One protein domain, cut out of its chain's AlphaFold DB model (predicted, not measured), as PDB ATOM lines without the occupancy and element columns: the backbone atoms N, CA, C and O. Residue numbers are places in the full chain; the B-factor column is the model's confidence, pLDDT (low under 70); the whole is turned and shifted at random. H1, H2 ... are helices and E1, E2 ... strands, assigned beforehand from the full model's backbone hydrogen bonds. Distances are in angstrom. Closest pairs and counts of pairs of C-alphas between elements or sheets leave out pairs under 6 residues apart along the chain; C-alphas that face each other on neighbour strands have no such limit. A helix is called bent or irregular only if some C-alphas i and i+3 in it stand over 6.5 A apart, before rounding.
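This is residues 163 to 276 of the 280 residues of an uncharacterized protein of Arthrobacter subterraneus (UniProt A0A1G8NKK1). A strongly twisted sheet of six strands makes the core, with E3 and E4 nearest its middle; H3 packs over E3, and H2 packs on H3 beside the edge strand E6. The short helix H1 lies off near the start of E2, and a long loop, residues 170 to 187, joins E1 to E2. The printed part has 114 residues, with named elements in the order E1 E2 E3 H1 E4 E5 E6 H2 H3. The sheet is branched and mixed, with E1 and E5 parallel and its other neighbour pairs antiparallel, and the class is mixed, helices and strands. The whole is compact, with a radius of gyration of the C-alphas of 13.9 A and spans of 41 by 33 by 27 A.

The longest strand, E4, is residues 218 to 225, 21.6 A from C-alpha 218 at (13.463, 35.846, -27.854) to C-alpha 225. E3 is residues 197 to 202, 17.0 A, and E2 residues 188 to 193, 13.7 A. E5 is residues 228 to 232, E6 residues 238 to 240, and E1 residues 165 to 169, beginning with C-alpha 165 at (-0.356, 32.961, -37.002). H1 is residues 204 to 209, H2 residues 253 to 263, 15.3 A, and H3 residues 268 to 275, ending with C-alpha 275 at (17.088, 37.237, -37.780). H3 is irregular: C-alphas 269 and 272 are 7.2 A apart.

E4 has E3 on one side, with N 220 and O 200 at 2.7 A, and E5 and E6 on the other side. E5 is beside residues 222 to 225, with N 223 and O 230 at 2.8 A; E6 is beside residues 218 to 220, with N 219 and O 239 at 2.7 A. E4 and E5 form a hairpin, as do E2 and E3, with N 189 and O 201 at 2.8 A. E1 is parallel to E5, with N 169 and O 231 at 2.8 A. H3 is on the sheet at a height of 8.3 A, over E3 and slantwise to the strands, at 39 degrees to E3 on the local plane; the closest C-alphas of E3 and H3, those of Ala 199 and Leu 274, are 5.4 A apart. H2 and H3 touch, their closest C-alphas, those of Asp 258 and Val 268, 5.7 A apart; they run opposite ways at a steep tilt of 69 degrees, only just short of about perpendicular. H2 only grazes the sheet with residues 256 to 263, and H1 only grazes it with residues 204 to 208. H1 is apart from H2 and H3. In H1 and H2 every O i to N i+4 pair is within hydrogen-bond range; in H3, 2 of 4 are.

The two C-alphas farthest apart, those of Ala 183 and Gly 250, are 42.1 A apart. The printed part has no cut. The links E1 to E2 and E6 to H2 are long, 18 and 12 residues. The mean pLDDT of the printed part is 81.1, with residues 167 to 182, 211 to 215 and 233 to 237 under 70.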
ATOM      1  N   GLN A 163      -0.855  38.404 -37.679       84.25
ATOM      2  CA  GLN A 163      -2.288  38.099 -37.780       84.25
ATOM      3  C   GLN A 163      -2.568  36.746 -38.445       84.25
ATOM      4  O   GLN A 163      -3.625  36.166 -38.209       84.25
ATOM      5  N   ASP A 164      -1.634  36.260 -39.266       83.19
ATOM      6  CA  ASP A 164      -1.754  34.998 -39.989       83.19
ATOM      7  C   ASP A 164      -1.290  33.808 -39.131       83.19
ATOM      8  O   ASP A 164      -1.406  32.667 -39.566       83.19
ATOM      9  N   VAL A 165      -0.768  34.036 -37.915       81.31
ATOM     10  CA  VAL A 165      -0.356  32.961 -37.002       81.31
ATOM     11  C   VAL A 165      -1.583  32.210 -36.498       81.31
ATOM     12  O   VAL A 165      -2.294  32.667 -35.604       81.31
ATOM     13  N   ASP A 166      -1.809  31.029 -37.069       71.75
ATOM     14  CA  ASP A 166      -2.997  30.229 -36.805       71.75
ATOM     15  C   ASP A 166      -2.969  29.548 -35.438       71.75
ATOM     16  O   ASP A 166      -4.019  29.390 -34.823       71.75
ATOM     17  N   ARG A 167      -1.815  29.050 -34.973       68.38
ATOM     18  CA  ARG A 167      -1.749  28.212 -33.762       68.38
ATOM     19  C   ARG A 167      -0.502  28.450 -32.936       68.38
ATOM     20  O   ARG A 167       0.601  28.571 -33.464       68.38
ATOM     21  N   VAL A 168      -0.692  28.359 -31.623       68.81
ATOM     22  CA  VAL A 168       0.381  28.245 -30.644       68.81
ATOM     23  C   VAL A 168       0.349  26.871 -29.994       68.81
ATOM     24  O   VAL A 168      -0.682  26.425 -29.484       68.81
ATOM     25  N   MET A 169       1.492  26.196 -30.043       58.78
ATOM     26  CA  MET A 169       1.750  24.937 -29.364       58.78
ATOM     27  C   MET A 169       2.500  25.203 -28.060       58.78
ATOM     28  O   MET A 169       3.666  25.596 -28.076       58.78
ATOM     29  N   GLU A 170       1.846  24.948 -26.932       60.66
ATOM     30  CA  GLU A 170       2.508  24.851 -25.632       60.66
ATOM     31  C   GLU A 170       2.901  23.387 -25.372       60.66
ATOM     32  O   GLU A 170       2.132  22.455 -25.606       60.66
ATOM     33  N   GLN A 171       4.125  23.153 -24.901       49.81
ATOM     34  CA  GLN A 171       4.654  21.805 -24.692       49.81
ATOM     35  C   GLN A 171       3.872  21.089 -23.589       49.81
ATOM     36  O   GLN A 171       3.781  21.560 -22.457       49.81
ATOM     37  N   GLY A 172       3.357  19.903 -23.915       44.72
ATOM     38  CA  GLY A 172       2.638  19.054 -22.965       44.72
ATOM     39  C   GLY A 172       1.201  19.490 -22.684       44.72
ATOM     40  O   GLY A 172       0.568  18.897 -21.811       44.72
ATOM     41  N   SER A 173       0.676  20.482 -23.407       48.28
ATOM     42  CA  SER A 173      -0.743  20.807 -23.371       48.28
ATOM     43  C   SER A 173      -1.445  20.188 -24.586       48.28
ATOM     44  O   SER A 173      -1.006  20.315 -25.727       48.28
ATOM     45  N   ASP A 174      -2.579  19.523 -24.353       48.00
ATOM     46  CA  ASP A 174      -3.499  19.107 -25.426       48.00
ATOM     47  C   ASP A 174      -4.236  20.320 -26.046       48.00
ATOM     48  O   ASP A 174      -5.128  20.177 -26.884       48.00
ATOM     49  N   PHE A 175      -3.889  21.536 -25.614       46.12
ATOM     50  CA  PHE A 175      -4.527  22.782 -25.996       46.12
ATOM     51  C   PHE A 175      -3.705  23.458 -27.096       46.12
ATOM     52  O   PHE A 175      -2.802  24.246 -26.832       46.12
ATOM     53  N   MET A 176      -4.064  23.195 -28.355       49.88
ATOM     54  CA  MET A 176      -3.712  24.107 -29.445       49.88
ATOM     55  C   MET A 176      -4.508  25.402 -29.239       49.88
ATOM     56  O   MET A 176      -5.691  25.463 -29.579       49.88
ATOM     57  N   SER A 177      -3.897  26.425 -28.641       54.22
ATOM     58  CA  SER A 177      -4.527  27.741 -28.559       54.22
ATOM     59  C   SER A 177      -4.313  28.453 -29.890       54.22
ATOM     60  O   SER A 177      -3.181  28.697 -30.297       54.22
ATOM     61  N   LEU A 178      -5.400  28.771 -30.594       50.75
ATOM     62  CA  LEU A 178      -5.357  29.464 -31.886       50.75
ATOM     63  C   LEU A 178      -4.881  30.931 -31.770       50.75
ATOM     64  O   LEU A 178      -4.944  31.656 -32.755       50.75
ATOM     65  N   THR A 179      -4.600  31.466 -30.571       55.94
ATOM     66  CA  THR A 179      -4.821  32.917 -30.388       55.94
ATOM     67  C   THR A 179      -4.046  33.661 -29.279       55.94
ATOM     68  O   THR A 179      -4.655  34.441 -28.556       55.94
ATOM     69  N   PRO A 180      -2.717  33.520 -29.125       61.09
ATOM     70  CA  PRO A 180      -1.919  34.571 -28.473       61.09
ATOM     71  C   PRO A 180      -1.483  35.680 -29.444       61.09
ATOM     72  O   PRO A 180      -1.652  36.855 -29.147       61.09
ATOM     73  N   PHE A 181      -0.957  35.324 -30.622       66.88
ATOM     74  CA  PHE A 181      -0.335  36.293 -31.540       66.88
ATOM     75  C   PHE A 181      -1.361  37.087 -32.358       66.88
ATOM     76  O   PHE A 181      -1.273  38.307 -32.448       66.88
ATOM     77  N   ALA A 182      -2.376  36.416 -32.908       66.69
ATOM     78  CA  ALA A 182      -3.429  37.073 -33.682       66.69
ATOM     79  C   ALA A 182      -4.429  37.871 -32.820       66.69
ATOM     80  O   ALA A 182      -5.170  38.691 -33.360       66.69
ATOM     81  N   ALA A 183      -4.473  37.631 -31.502       72.81
ATOM     82  CA  ALA A 183      -5.333  38.381 -30.584       72.81
ATOM     83  C   ALA A 183      -4.848  39.827 -30.417       72.81
ATOM     84  O   ALA A 183      -5.657  40.748 -30.486       72.81
ATOM     85  N   ASP A 184      -3.533  40.000 -30.272       78.88
ATOM     86  CA  ASP A 184      -2.882  41.294 -30.087       78.88
ATOM     87  C   ASP A 184      -1.700  41.429 -31.065       78.88
ATOM     88  O   ASP A 184      -0.535  41.363 -30.662       78.88
ATOM     89  N   PRO A 185      -1.963  41.595 -32.376       82.50
ATOM     90  CA  PRO A 185      -0.905  41.604 -33.383       82.50
ATOM     91  C   PRO A 185       0.064  42.782 -33.223       82.50
ATOM     92  O   PRO A 185       1.202  42.679 -33.662       82.50
ATOM     93  N   ASP A 186      -0.353  43.867 -32.564       85.50
ATOM     94  CA  ASP A 186       0.489  45.039 -32.288       85.50
ATOM     95  C   ASP A 186       1.547  44.772 -31.192       85.50
ATOM     96  O   ASP A 186       2.511  45.530 -31.043       85.50
ATOM     97  N   HIS A 187       1.406  43.680 -30.430       86.62
ATOM     98  CA  HIS A 187       2.391  43.250 -29.432       86.62
ATOM     99  C   HIS A 187       3.592  42.525 -30.041       86.62
ATOM    100  O   HIS A 187       4.555  42.244 -29.325       86.62
ATOM    101  N   TYR A 188       3.560  42.234 -31.344       86.81
ATOM    102  CA  TYR A 188       4.631  41.527 -32.032       86.81
ATOM    103  C   TYR A 188       4.979  42.201 -33.359       86.81
ATOM    104  O   TYR A 188       4.115  42.682 -34.085       86.81
ATOM    105  N   ALA A 189       6.261  42.209 -33.701       90.06
ATOM    106  CA  ALA A 189       6.760  42.685 -34.984       90.06
ATOM    107  C   ALA A 189       7.406  41.529 -35.745       90.06
ATOM    108  O   ALA A 189       8.160  40.750 -35.168       90.06
ATOM    109  N   VAL A 190       7.127  41.418 -37.044       91.94
ATOM    110  CA  VAL A 190       7.813  40.458 -37.921       91.94
ATOM    111  C   VAL A 190       9.185  41.026 -38.269       91.94
ATOM    112  O   VAL A 190       9.277  42.099 -38.860       91.94
ATOM    113  N   VAL A 191      10.240  40.306 -37.894       92.06
ATOM    114  CA  VAL A 191      11.642  40.700 -38.108       92.06
ATOM    115  C   VAL A 191      12.177  40.129 -39.416       92.06
ATOM    116  O   VAL A 191      12.948  40.779 -40.117       92.06
ATOM    117  N   GLY A 192      11.741  38.926 -39.774       92.06
ATOM    118  CA  GLY A 192      12.163  38.256 -40.994       92.06
ATOM    119  C   GLY A 192      11.136  37.232 -41.436       92.06
ATOM    120  O   GLY A 192      10.408  36.662 -40.621       92.06
ATOM    121  N   CYS A 193      11.048  37.012 -42.744       91.75
ATOM    122  CA  CYS A 193      10.087  36.075 -43.294       91.75
ATOM    123  C   CYS A 193      10.577  35.415 -44.578       91.75
ATOM    124  O   CYS A 193      11.324  35.991 -45.368       91.75
ATOM    125  N   THR A 194      10.124  34.185 -44.765       91.44
ATOM    126  CA  THR A 194      10.363  33.317 -45.913       91.44
ATOM    127  C   THR A 194       9.061  32.580 -46.248       91.44
ATOM    128  O   THR A 194       8.056  32.742 -45.559       91.44
ATOM    129  N   GLU A 195       9.068  31.735 -47.280       88.56
ATOM    130  CA  GLU A 195       7.876  30.973 -47.689       88.56
ATOM    131  C   GLU A 195       7.334  30.042 -46.584       88.56
ATOM    132  O   GLU A 195       6.115  29.880 -46.457       88.56
ATOM    133  N   ASP A 196       8.237  29.476 -45.771       90.62
ATOM    134  CA  ASP A 196       7.937  28.429 -44.785       90.62
ATOM    135  C   ASP A 196       8.248  28.820 -43.332       90.62
ATOM    136  O   ASP A 196       7.880  28.096 -42.404       90.62
ATOM    137  N   TRP A 197       8.932  29.945 -43.114       92.06
ATOM    138  CA  TRP A 197       9.381  30.389 -41.794       92.06
ATOM    139  C   TRP A 197       9.184  31.887 -41.609       92.06
ATOM    140  O   TRP A 197       9.460  32.666 -42.519       92.06
ATOM    141  N   MET A 198       8.788  32.279 -40.405       91.62
ATOM    142  CA  MET A 198       8.618  33.666 -39.988       91.62
ATOM    143  C   MET A 198       9.264  33.853 -38.621       91.62
ATOM    144  O   MET A 198       9.091  33.016 -37.742       91.62
ATOM    145  N   ALA A 199       9.997  34.940 -38.433       92.19
ATOM    146  CA  ALA A 199      10.564  35.325 -37.152       92.19
ATOM    147  C   ALA A 199       9.884  36.598 -36.660       92.19
ATOM    148  O   ALA A 199       9.742  37.571 -37.403       92.19
ATOM    149  N   MET A 200       9.471  36.584 -35.401       90.44
ATOM    150  CA  MET A 200       8.768  37.678 -34.747       90.44
ATOM    151  C   MET A 200       9.462  38.047 -33.443       90.44
ATOM    152  O   MET A 200      10.040  37.191 -32.779       90.44
ATOM    153  N   GLU A 201       9.372  39.302 -33.037       88.75
ATOM    154  CA  GLU A 201       9.815  39.772 -31.725       88.75
ATOM    155  C   GLU A 201       8.671  40.469 -30.993       88.75
ATOM    156  O   GLU A 201       7.751  40.989 -31.622       88.75
ATOM    157  N   VAL A 202       8.714  40.460 -29.662       86.31
ATOM    158  CA  VAL A 202       7.765  41.221 -28.840       86.31
ATOM    159  C   VAL A 202       8.119  42.702 -28.942       86.31
ATOM    160  O   VAL A 202       9.271  43.078 -28.732       86.31
ATOM    161  N   THR A 203       7.133  43.538 -29.262       87.25
ATOM    162  CA  THR A 203       7.293  44.996 -29.274       87.25
ATOM    163  C   THR A 203       7.371  45.536 -27.848       87.25
ATOM    164  O   THR A 203       6.912  44.886 -26.907       87.25
ATOM    165  N   ASP A 204       7.875  46.758 -27.668       86.88
ATOM    166  CA  ASP A 204       7.882  47.411 -26.350       86.88
ATOM    167  C   ASP A 204       6.474  47.457 -25.731       86.88
ATOM    168  O   ASP A 204       6.297  47.135 -24.558       86.88
ATOM    169  N   ALA A 205       5.452  47.753 -26.543       85.69
ATOM    170  CA  ALA A 205       4.054  47.737 -26.113       85.69
ATOM    171  C   ALA A 205       3.596  46.337 -25.663       85.69
ATOM    172  O   ALA A 205       2.913  46.207 -24.647       85.69
ATOM    173  N   GLY A 206       4.002  45.285 -26.382       83.38
ATOM    174  CA  GLY A 206       3.728  43.903 -25.989       83.38
ATOM    175  C   GLY A 206       4.412  43.503 -24.684       83.38
ATOM    176  O   GLY A 206       3.803  42.839 -23.843       83.38
ATOM    177  N   PHE A 207       5.648  43.955 -24.476       83.38
ATOM    178  CA  PHE A 207       6.385  43.719 -23.239       83.38
ATOM    179  C   PHE A 207       5.769  44.469 -22.050       83.38
ATOM    180  O   PHE A 207       5.637  43.900 -20.968       83.38
ATOM    181  N   GLU A 208       5.335  45.717 -22.239       85.38
ATOM    182  CA  GLU A 208       4.631  46.489 -21.207       85.38
ATOM    183  C   GLU A 208       3.279  45.866 -20.830       85.38
ATOM    184  O   GLU A 208       2.915  45.843 -19.652       85.38
ATOM    185  N   ALA A 209       2.541  45.339 -21.813       81.38
ATOM    186  CA  ALA A 209       1.245  44.701 -21.594       81.38
ATOM    187  C   ALA A 209       1.358  43.355 -20.861       81.38
ATOM    188  O   ALA A 209       0.462  42.982 -20.099       81.38
ATOM    189  N   ASN A 210       2.452  42.624 -21.077       73.44
ATOM    190  CA  ASN A 210       2.697  41.322 -20.470       73.44
ATOM    191  C   ASN A 210       4.191  41.166 -20.138       73.44
ATOM    192  O   ASN A 210       4.921  40.516 -20.894       73.44
ATOM    193  N   PRO A 211       4.656  41.744 -19.011       68.81
ATOM    194  CA  PRO A 211       6.055  41.694 -18.603       68.81
ATOM    195  C   PRO A 211       6.393  40.291 -18.093       68.81
ATOM    196  O   PRO A 211       6.444  40.024 -16.891       68.81
ATOM    197  N   GLN A 212       6.576  39.362 -19.024       67.88
ATOM    198  CA  GLN A 212       7.114  38.040 -18.742       67.88
ATOM    199  C   GLN A 212       8.630  38.130 -18.597       67.88
ATOM    200  O   GLN A 212       9.292  38.904 -19.293       67.88
ATOM    201  N   ASP A 213       9.183  37.328 -17.689       61.28
ATOM    202  CA  ASP A 213      10.625  37.255 -17.471       61.28
ATOM    203  C   ASP A 213      11.324  36.792 -18.760       61.28
ATOM    204  O   ASP A 213      11.073  35.696 -19.262       61.28
ATOM    205  N   GLY A 214      12.138  37.675 -19.340       67.25
ATOM    206  CA  GLY A 214      12.790  37.458 -20.630       67.25
ATOM    207  C   GLY A 214      11.881  37.583 -21.860       67.25
ATOM    208  O   GLY A 214      12.284  37.171 -22.936       67.25
ATOM    209  N   GLY A 215      10.669  38.141 -21.768       69.88
ATOM    210  CA  GLY A 215       9.726  38.183 -22.901       69.88
ATOM    211  C   GLY A 215      10.273  38.846 -24.178       69.88
ATOM    212  O   GLY A 215       9.955  38.406 -25.282       69.88
ATOM    213  N   ASN A 216      11.144  39.848 -24.030       80.94
ATOM    214  CA  ASN A 216      11.808  40.562 -25.126       80.94
ATOM    215  C   ASN A 216      13.182  39.980 -25.515       80.94
ATOM    216  O   ASN A 216      13.879  40.573 -26.343       80.94
ATOM    217  N   THR A 217      13.594  38.848 -24.932       87.50
ATOM    218  CA  THR A 217      14.901  38.234 -25.211       87.50
ATOM    219  C   THR A 217      14.867  37.198 -26.329       87.50
ATOM    220  O   THR A 217      15.922  36.694 -26.725       87.50
ATOM    221  N   TRP A 218      13.687  36.917 -26.886       87.56
ATOM    222  CA  TRP A 218      13.463  35.846 -27.854       87.56
ATOM    223  C   TRP A 218      12.939  36.364 -29.195       87.56
ATOM    224  O   TRP A 218      12.091  37.254 -29.247       87.56
ATOM    225  N   TYR A 219      13.409  35.747 -30.274       90.19
ATOM    226  CA  TYR A 219      12.697  35.652 -31.537       90.19
ATOM    227  C   TYR A 219      11.735  34.464 -31.466       90.19
ATOM    228  O   TYR A 219      12.164  33.328 -31.261       90.19
ATOM    229  N   TYR A 220      10.446  34.719 -31.658       88.56
ATOM    230  CA  TYR A 220       9.418  33.701 -31.830       88.56
ATOM    231  C   TYR A 220       9.389  33.272 -33.291       88.56
ATOM    232  O   TYR A 220       9.129  34.081 -34.181       88.56
ATOM    233  N   ILE A 221       9.660  32.000 -33.542       89.81
ATOM    234  CA  ILE A 221       9.724  31.442 -34.884       89.81
ATOM    235  C   ILE A 221       8.414  30.715 -35.187       89.81
ATOM    236  O   ILE A 221       8.053  29.747 -34.522       89.81
ATOM    237  N   ALA A 222       7.709  31.163 -36.220       89.06
ATOM    238  CA  ALA A 222       6.597  30.430 -36.798       89.06
ATOM    239  C   ALA A 222       7.083  29.576 -37.971       89.06
ATOM    240  O   ALA A 222       7.857  30.034 -38.816       89.06
ATOM    241  N   ARG A 223       6.580  28.346 -38.053       89.38
ATOM    242  CA  ARG A 223       6.764  27.450 -39.193       89.38
ATOM    243  C   ARG A 223       5.442  27.247 -39.911       89.38
ATOM    244  O   ARG A 223       4.415  27.021 -39.273       89.38
ATOM    245  N   ARG A 224       5.480  27.240 -41.237       88.00
ATOM    246  CA  ARG A 224       4.335  26.883 -42.062       88.00
ATOM    247  C   ARG A 224       4.219  25.366 -42.195       88.00
ATOM    248  O   ARG A 224       5.147  24.694 -42.643       88.00
ATOM    249  N   VAL A 225       3.077  24.813 -41.795       84.88
ATOM    250  CA  VAL A 225       2.756  23.382 -41.910       84.88
ATOM    251  C   VAL A 225       1.329  23.252 -42.425       84.88
ATOM    252  O   VAL A 225       0.406  23.824 -41.852       84.88
ATOM    253  N   ASP A 226       1.148  22.541 -43.541       85.12
ATOM    254  CA  ASP A 226      -0.152  22.367 -44.210       85.12
ATOM    255  C   ASP A 226      -0.884  23.695 -44.497       85.12
ATOM    256  O   ASP A 226      -2.108  23.796 -44.432       85.12
ATOM    257  N   GLY A 227      -0.110  24.738 -44.819       82.25
ATOM    258  CA  GLY A 227      -0.613  26.079 -45.114       82.25
ATOM    259  C   GLY A 227      -0.916  26.939 -43.886       82.25
ATOM    260  O   GLY A 227      -1.204  28.117 -44.079       82.25
ATOM    261  N   GLN A 228      -0.800  26.389 -42.674       83.19
ATOM    262  CA  GLN A 228      -1.029  27.101 -41.418       83.19
ATOM    263  C   GLN A 228       0.281  27.527 -40.762       83.19
ATOM    264  O   GLN A 228       1.262  26.781 -40.789       83.19
ATOM    265  N   TRP A 229       0.289  28.692 -40.126       85.69
ATOM    266  CA  TRP A 229       1.420  29.159 -39.330       85.69
ATOM    267  C   TRP A 229       1.335  28.632 -37.898       85.69
ATOM    268  O   TRP A 229       0.359  28.861 -37.182       85.69
ATOM    269  N   LEU A 230       2.378  27.920 -37.475       83.94
ATOM    270  CA  LEU A 230       2.488  27.316 -36.151       83.94
ATOM    271  C   LEU A 230       3.670  27.927 -35.399       83.94
ATOM    272  O   LEU A 230       4.795  27.872 -35.893       83.94
ATOM    273  N   VAL A 231       3.432  28.443 -34.196       81.38
ATOM    274  CA  VAL A 231       4.486  28.841 -33.248       81.38
ATOM    275  C   VAL A 231       4.487  27.861 -32.081       81.38
ATOM    276  O   VAL A 231       3.444  27.592 -31.494       81.38
ATOM    277  N   GLU A 232       5.643  27.332 -31.702       73.44
ATOM    278  CA  GLU A 232       5.794  26.480 -30.518       73.44
ATOM    279  C   GLU A 232       6.384  27.297 -29.360       73.44
ATOM    280  O   GLU A 232       7.601  27.466 -29.249       73.44
ATOM    281  N   SER A 233       5.526  27.835 -28.492       62.31
ATOM    282  CA  SER A 233       5.931  28.757 -27.421       62.31
ATOM    283  C   SER A 233       6.809  28.101 -26.351       62.31
ATOM    284  O   SER A 233       7.513  28.791 -25.616       62.31
ATOM    285  N   ALA A 234       6.819  26.770 -26.270       54.38
ATOM    286  CA  ALA A 234       7.586  26.037 -25.276       54.38
ATOM    287  C   ALA A 234       8.888  25.457 -25.852       54.38
ATOM    288  O   ALA A 234       8.990  24.284 -26.204       54.38
ATOM    289  N   GLY A 235       9.916  26.304 -25.880       53.81
ATOM    290  CA  GLY A 235      11.322  25.894 -25.832       53.81
ATOM    291  C   GLY A 235      11.995  25.478 -27.141       53.81
ATOM    292  O   GLY A 235      13.221  25.433 -27.155       53.81
ATOM    293  N   TYR A 236      11.257  25.216 -28.225       51.16
ATOM    294  CA  TYR A 236      11.860  24.777 -29.498       51.16
ATOM    295  C   TYR A 236      11.734  25.765 -30.656       51.16
ATOM    296  O   TYR A 236      12.494  25.655 -31.612       51.16
ATOM    297  N   SER A 237      10.847  26.760 -30.570       66.38
ATOM    298  CA  SER A 237      10.737  27.803 -31.601       66.38
ATOM    299  C   SER A 237      11.033  29.216 -31.088       66.38
ATOM    300  O   SER A 237      10.806  30.189 -31.793       66.38
ATOM    301  N   ALA A 238      11.575  29.337 -29.874       79.25
ATOM    302  CA  ALA A 238      12.088  30.594 -29.342       79.25
ATOM    303  C   ALA A 238      13.618  30.598 -29.439       79.25
ATOM    304  O   ALA A 238      14.284  29.804 -28.777       79.25
ATOM    305  N   ILE A 239      14.172  31.483 -30.264       88.88
ATOM    306  CA  ILE A 239      15.621  31.653 -30.430       88.88
ATOM    307  C   ILE A 239      16.044  32.907 -29.682       88.88
ATOM    308  O   ILE A 239      15.440  33.959 -29.855       88.88
ATOM    309  N   THR A 240      17.084  32.840 -28.858       91.00
ATOM    310  CA  THR A 240      17.583  34.027 -28.154       91.00
ATOM    311  C   THR A 240      18.059  35.084 -29.149       91.00
ATOM    312  O   THR A 240      18.833  34.770 -30.055       91.00
ATOM    313  N   ARG A 241      17.635  36.341 -28.968       91.50
ATOM    314  CA  ARG A 241      18.058  37.458 -29.825       91.50
ATOM    315  C   ARG A 241      19.560  37.681 -29.719       91.50
ATOM    316  O   ARG A 241      20.173  37.369 -28.698       91.50
ATOM    317  N   TRP A 242      20.143  38.267 -30.763       91.56
ATOM    318  CA  TRP A 242      21.585  38.513 -30.858       91.56
ATOM    319  C   TRP A 242      22.182  39.164 -29.605       91.56
ATOM    320  O   TRP A 242      23.219  38.726 -29.117       91.56
ATOM    321  N   GLU A 243      21.499  40.171 -29.064       89.00
ATOM    322  CA  GLU A 243      21.927  40.951 -27.894       89.00
ATOM    323  C   GLU A 243      21.898  40.181 -26.566       89.00
ATOM    324  O   GLU A 243      22.580  40.565 -25.618       89.00
ATOM    325  N   PHE A 244      21.155  39.072 -26.507       89.06
ATOM    326  CA  PHE A 244      21.034  38.224 -25.321       89.06
ATOM    327  C   PHE A 244      21.749  36.880 -25.474       89.06
ATOM    328  O   PHE A 244      21.680  36.043 -24.571       89.06
ATOM    329  N   LEU A 245      22.448  36.655 -26.595       88.38
ATOM    330  CA  LEU A 245      23.234  35.443 -26.783       88.38
ATOM    331  C   LEU A 245      24.272  35.300 -25.660       88.38
ATOM    332  O   LEU A 245      24.998  36.252 -25.354       88.38
ATOM    333  N   PRO A 246      24.404  34.107 -25.056       81.88
ATOM    334  CA  PRO A 246      25.379  33.902 -24.002       81.88
ATOM    335  C   PRO A 246      26.793  33.982 -24.579       81.88
ATOM    336  O   PRO A 246      27.184  33.179 -25.434       81.88
ATOM    337  N   VAL A 247      27.586  34.925 -24.068       77.81
ATOM    338  CA  VAL A 247      29.005  35.052 -24.409       77.81
ATOM    339  C   VAL A 247      29.719  33.769 -23.990       77.81
ATOM    340  O   VAL A 247      29.863  33.476 -22.803       77.81
ATOM    341  N   THR A 248      30.151  32.987 -24.976       82.56
ATOM    342  CA  THR A 248      30.911  31.756 -24.754       82.56
ATOM    343  C   THR A 248      32.325  31.952 -25.277       82.56
ATOM    344  O   THR A 248      32.510  32.312 -26.437       82.56
ATOM    345  N   GLU A 249      33.332  31.691 -24.444       83.94
ATOM    346  CA  GLU A 249      34.725  31.756 -24.887       83.94
ATOM    347  C   GLU A 249      34.972  30.814 -26.074       83.94
ATOM    348  O   GLU A 249      34.626  29.631 -26.039       83.94
ATOM    349  N   GLY A 250      35.596  31.348 -27.125       85.50
ATOM    350  CA  GLY A 250      35.998  30.574 -28.299       85.50
ATOM    351  C   GLY A 250      34.885  30.264 -29.300       85.50
ATOM    352  O   GLY A 250      35.143  29.471 -30.202       85.50
ATOM    353  N   ARG A 251      33.691  30.863 -29.171       89.25
ATOM    354  CA  ARG A 251      32.641  30.809 -30.200       89.25
ATOM    355  C   ARG A 251      32.184  32.201 -30.612       89.25
ATOM    356  O   ARG A 251      32.052  33.082 -29.765       89.25
ATOM    357  N   THR A 252      31.941  32.397 -31.904       91.50
ATOM    358  CA  THR A 252      31.390  33.654 -32.426       91.50
ATOM    359  C   THR A 252      29.880  33.740 -32.158       91.50
ATOM    360  O   THR A 252      29.221  32.705 -32.006       91.50
ATOM    361  N   PRO A 253      29.286  34.947 -32.121       90.88
ATOM    362  CA  PRO A 253      27.832  35.098 -32.043       90.88
ATOM    363  C   PRO A 253      27.104  34.342 -33.159       90.88
ATOM    364  O   PRO A 253      26.077  33.714 -32.905       90.88
ATOM    365  N   GLN A 254      27.663  34.338 -34.374       92.25
ATOM    366  CA  GLN A 254      27.114  33.578 -35.497       92.25
ATOM    367  C   GLN A 254      27.104  32.074 -35.223       92.25
ATOM    368  O   GLN A 254      26.059  31.457 -35.371       92.25
ATOM    369  N   GLU A 255      28.205  31.494 -34.740       92.69
ATOM    370  CA  GLU A 255      28.258  30.063 -34.397       92.69
ATOM    371  C   GLU A 255      27.248  29.693 -33.299       92.69
ATOM    372  O   GLU A 255      26.665  28.609 -33.314       92.69
ATOM    373  N   MET A 256      27.026  30.597 -32.341       92.81
ATOM    374  CA  MET A 256      26.031  30.412 -31.280       92.81
ATOM    375  C   MET A 256      24.598  30.457 -31.816       92.81
ATOM    376  O   MET A 256      23.764  29.653 -31.400       92.81
ATOM    377  N   MET A 257      24.310  31.379 -32.734       93.69
ATOM    378  CA  MET A 257      23.003  31.476 -33.376       93.69
ATOM    379  C   MET A 257      22.747  30.281 -34.298       93.69
ATOM    380  O   MET A 257      21.687  29.666 -34.220       93.69
ATOM    381  N   ASP A 258      23.735  29.894 -35.104       93.56
ATOM    382  CA  ASP A 258      23.667  28.719 -35.976       93.56
ATOM    383  C   ASP A 258      23.363  27.455 -35.159       93.56
ATOM    384  O   ASP A 258      22.530  26.643 -35.560       93.56
ATOM    385  N   GLN A 259      23.968  27.308 -33.973       92.19
ATOM    386  CA  GLN A 259      23.664  26.193 -33.078       92.19
ATOM    387  C   GLN A 259      22.207  26.210 -32.595       92.19
ATOM    388  O   GLN A 259      21.581  25.155 -32.575       92.19
ATOM    389  N   GLN A 260      21.645  27.373 -32.250       91.56
ATOM    390  CA  GLN A 260      20.228  27.459 -31.874       91.56
ATOM    391  C   GLN A 260      19.299  27.112 -33.039       91.56
ATOM    392  O   GLN A 260      18.310  26.416 -32.833       91.56
ATOM    393  N   PHE A 261      19.632  27.540 -34.260       92.44
ATOM    394  CA  PHE A 261      18.900  27.147 -35.466       92.44
ATOM    395  C   PHE A 261      18.925  25.624 -35.647       92.44
ATOM    396  O   PHE A 261      17.877  25.010 -35.831       92.44
ATOM    397  N   ILE A 262      20.099  24.999 -35.505       91.56
ATOM    398  CA  ILE A 262      20.255  23.539 -35.572       91.56
ATOM    399  C   ILE A 262      19.428  22.842 -34.485       91.56
ATOM    400  O   ILE A 262      18.713  21.885 -34.787       91.56
ATOM    401  N   ASP A 263      19.500  23.317 -33.242       89.31
ATOM    402  CA  ASP A 263      18.796  22.728 -32.099       89.31
ATOM    403  C   ASP A 263      17.267  22.861 -32.236       89.31
ATOM    404  O   ASP A 263      16.530  21.956 -31.838       89.31
ATOM    405  N   ALA A 264      16.798  23.946 -32.861       86.94
ATOM    406  CA  ALA A 264      15.398  24.193 -33.211       86.94
ATOM    407  C   ALA A 264      14.943  23.470 -34.498       86.94
ATOM    408  O   ALA A 264      13.762  23.495 -34.848       86.94
ATOM    409  N   GLY A 265      15.858  22.823 -35.230       89.12
ATOM    410  CA  GLY A 265      15.559  22.167 -36.507       89.12
ATOM    411  C   GLY A 265      15.258  23.138 -37.657       89.12
ATOM    412  O   GLY A 265      14.587  22.760 -38.621       89.12
ATOM    413  N   ILE A 266      15.741  24.376 -37.556       90.94
ATOM    414  CA  ILE A 266      15.613  25.429 -38.564       90.94
ATOM    415  C   ILE A 266      16.865  25.399 -39.454       90.94
ATOM    416  O   ILE A 266      17.982  25.352 -38.932       90.94
ATOM    417  N   PRO A 267      16.729  25.433 -40.791       93.00
ATOM    418  CA  PRO A 267      17.888  25.477 -41.676       93.00
ATOM    419  C   PRO A 267      18.733  26.739 -41.436       93.00
ATOM    420  O   PRO A 267      18.219  27.859 -41.456       93.00
ATOM    421  N   VAL A 268      20.037  26.560 -41.213       94.94
ATOM    422  CA  VAL A 268      20.975  27.638 -40.841       94.94
ATOM    423  C   VAL A 268      21.100  28.691 -41.945       94.94
ATOM    424  O   VAL A 268      21.270  29.875 -41.668       94.94
ATOM    425  N   GLU A 269      20.948  28.290 -43.204       94.62
ATOM    426  CA  GLU A 269      20.927  29.185 -44.360       94.62
ATOM    427  C   GLU A 269      19.819  30.249 -44.293       94.62
ATOM    428  O   GLU A 269      19.945  31.298 -44.924       94.62
ATOM    429  N   LEU A 270      18.764  30.021 -43.501       94.38
ATOM    430  CA  LEU A 270      17.679  30.982 -43.305       94.38
ATOM    431  C   LEU A 270      17.988  32.024 -42.230       94.38
ATOM    432  O   LEU A 270      17.222  32.972 -42.081       94.38
ATOM    433  N   ARG A 271      19.095  31.897 -41.489       94.62
ATOM    434  CA  ARG A 271      19.417  32.794 -40.372       94.62
ATOM    435  C   ARG A 271      19.417  34.260 -40.775       94.62
ATOM    436  O   ARG A 271      18.723  35.048 -40.147       94.62
ATOM    437  N   SER A 272      20.144  34.622 -41.833       94.38
ATOM    438  CA  SER A 272      20.198  36.019 -42.290       94.38
ATOM    439  C   SER A 272      18.814  36.529 -42.722       94.38
ATOM    440  O   SER A 272      18.438  37.651 -42.397       94.38
ATOM    441  N   ALA A 273      17.995  35.679 -43.351       93.19
ATOM    442  CA  ALA A 273      16.641  36.043 -43.771       93.19
ATOM    443  C   ALA A 273      15.643  36.185 -42.606       93.19
ATOM    444  O   ALA A 273      14.694  36.960 -42.705       93.19
ATOM    445  N   LEU A 274      15.833  35.430 -41.519       92.75
ATOM    446  CA  LEU A 274      14.917  35.400 -40.378       92.75
ATOM    447  C   LEU A 274      15.313  36.375 -39.267       92.75
ATOM    448  O   LEU A 274      14.456  37.056 -38.718       92.75
ATOM    449  N   VAL A 275      16.598  36.456 -38.928       93.12
ATOM    450  CA  VAL A 275      17.088  37.237 -37.780       93.12
ATOM    451  C   VAL A 275      18.179  38.244 -38.159       93.12
ATOM    452  O   VAL A 275      18.745  38.889 -37.280       93.12
ATOM    453  N   GLY A 276      18.493  38.401 -39.447       92.38
ATOM    454  CA  GLY A 276      19.556  39.288 -39.924       92.38
ATOM    455  C   GLY A 276      20.968  38.714 -39.753       92.38
ATOM    456  O   GLY A 276      21.173  37.595 -39.272       92.38
TER     457      GLY A 276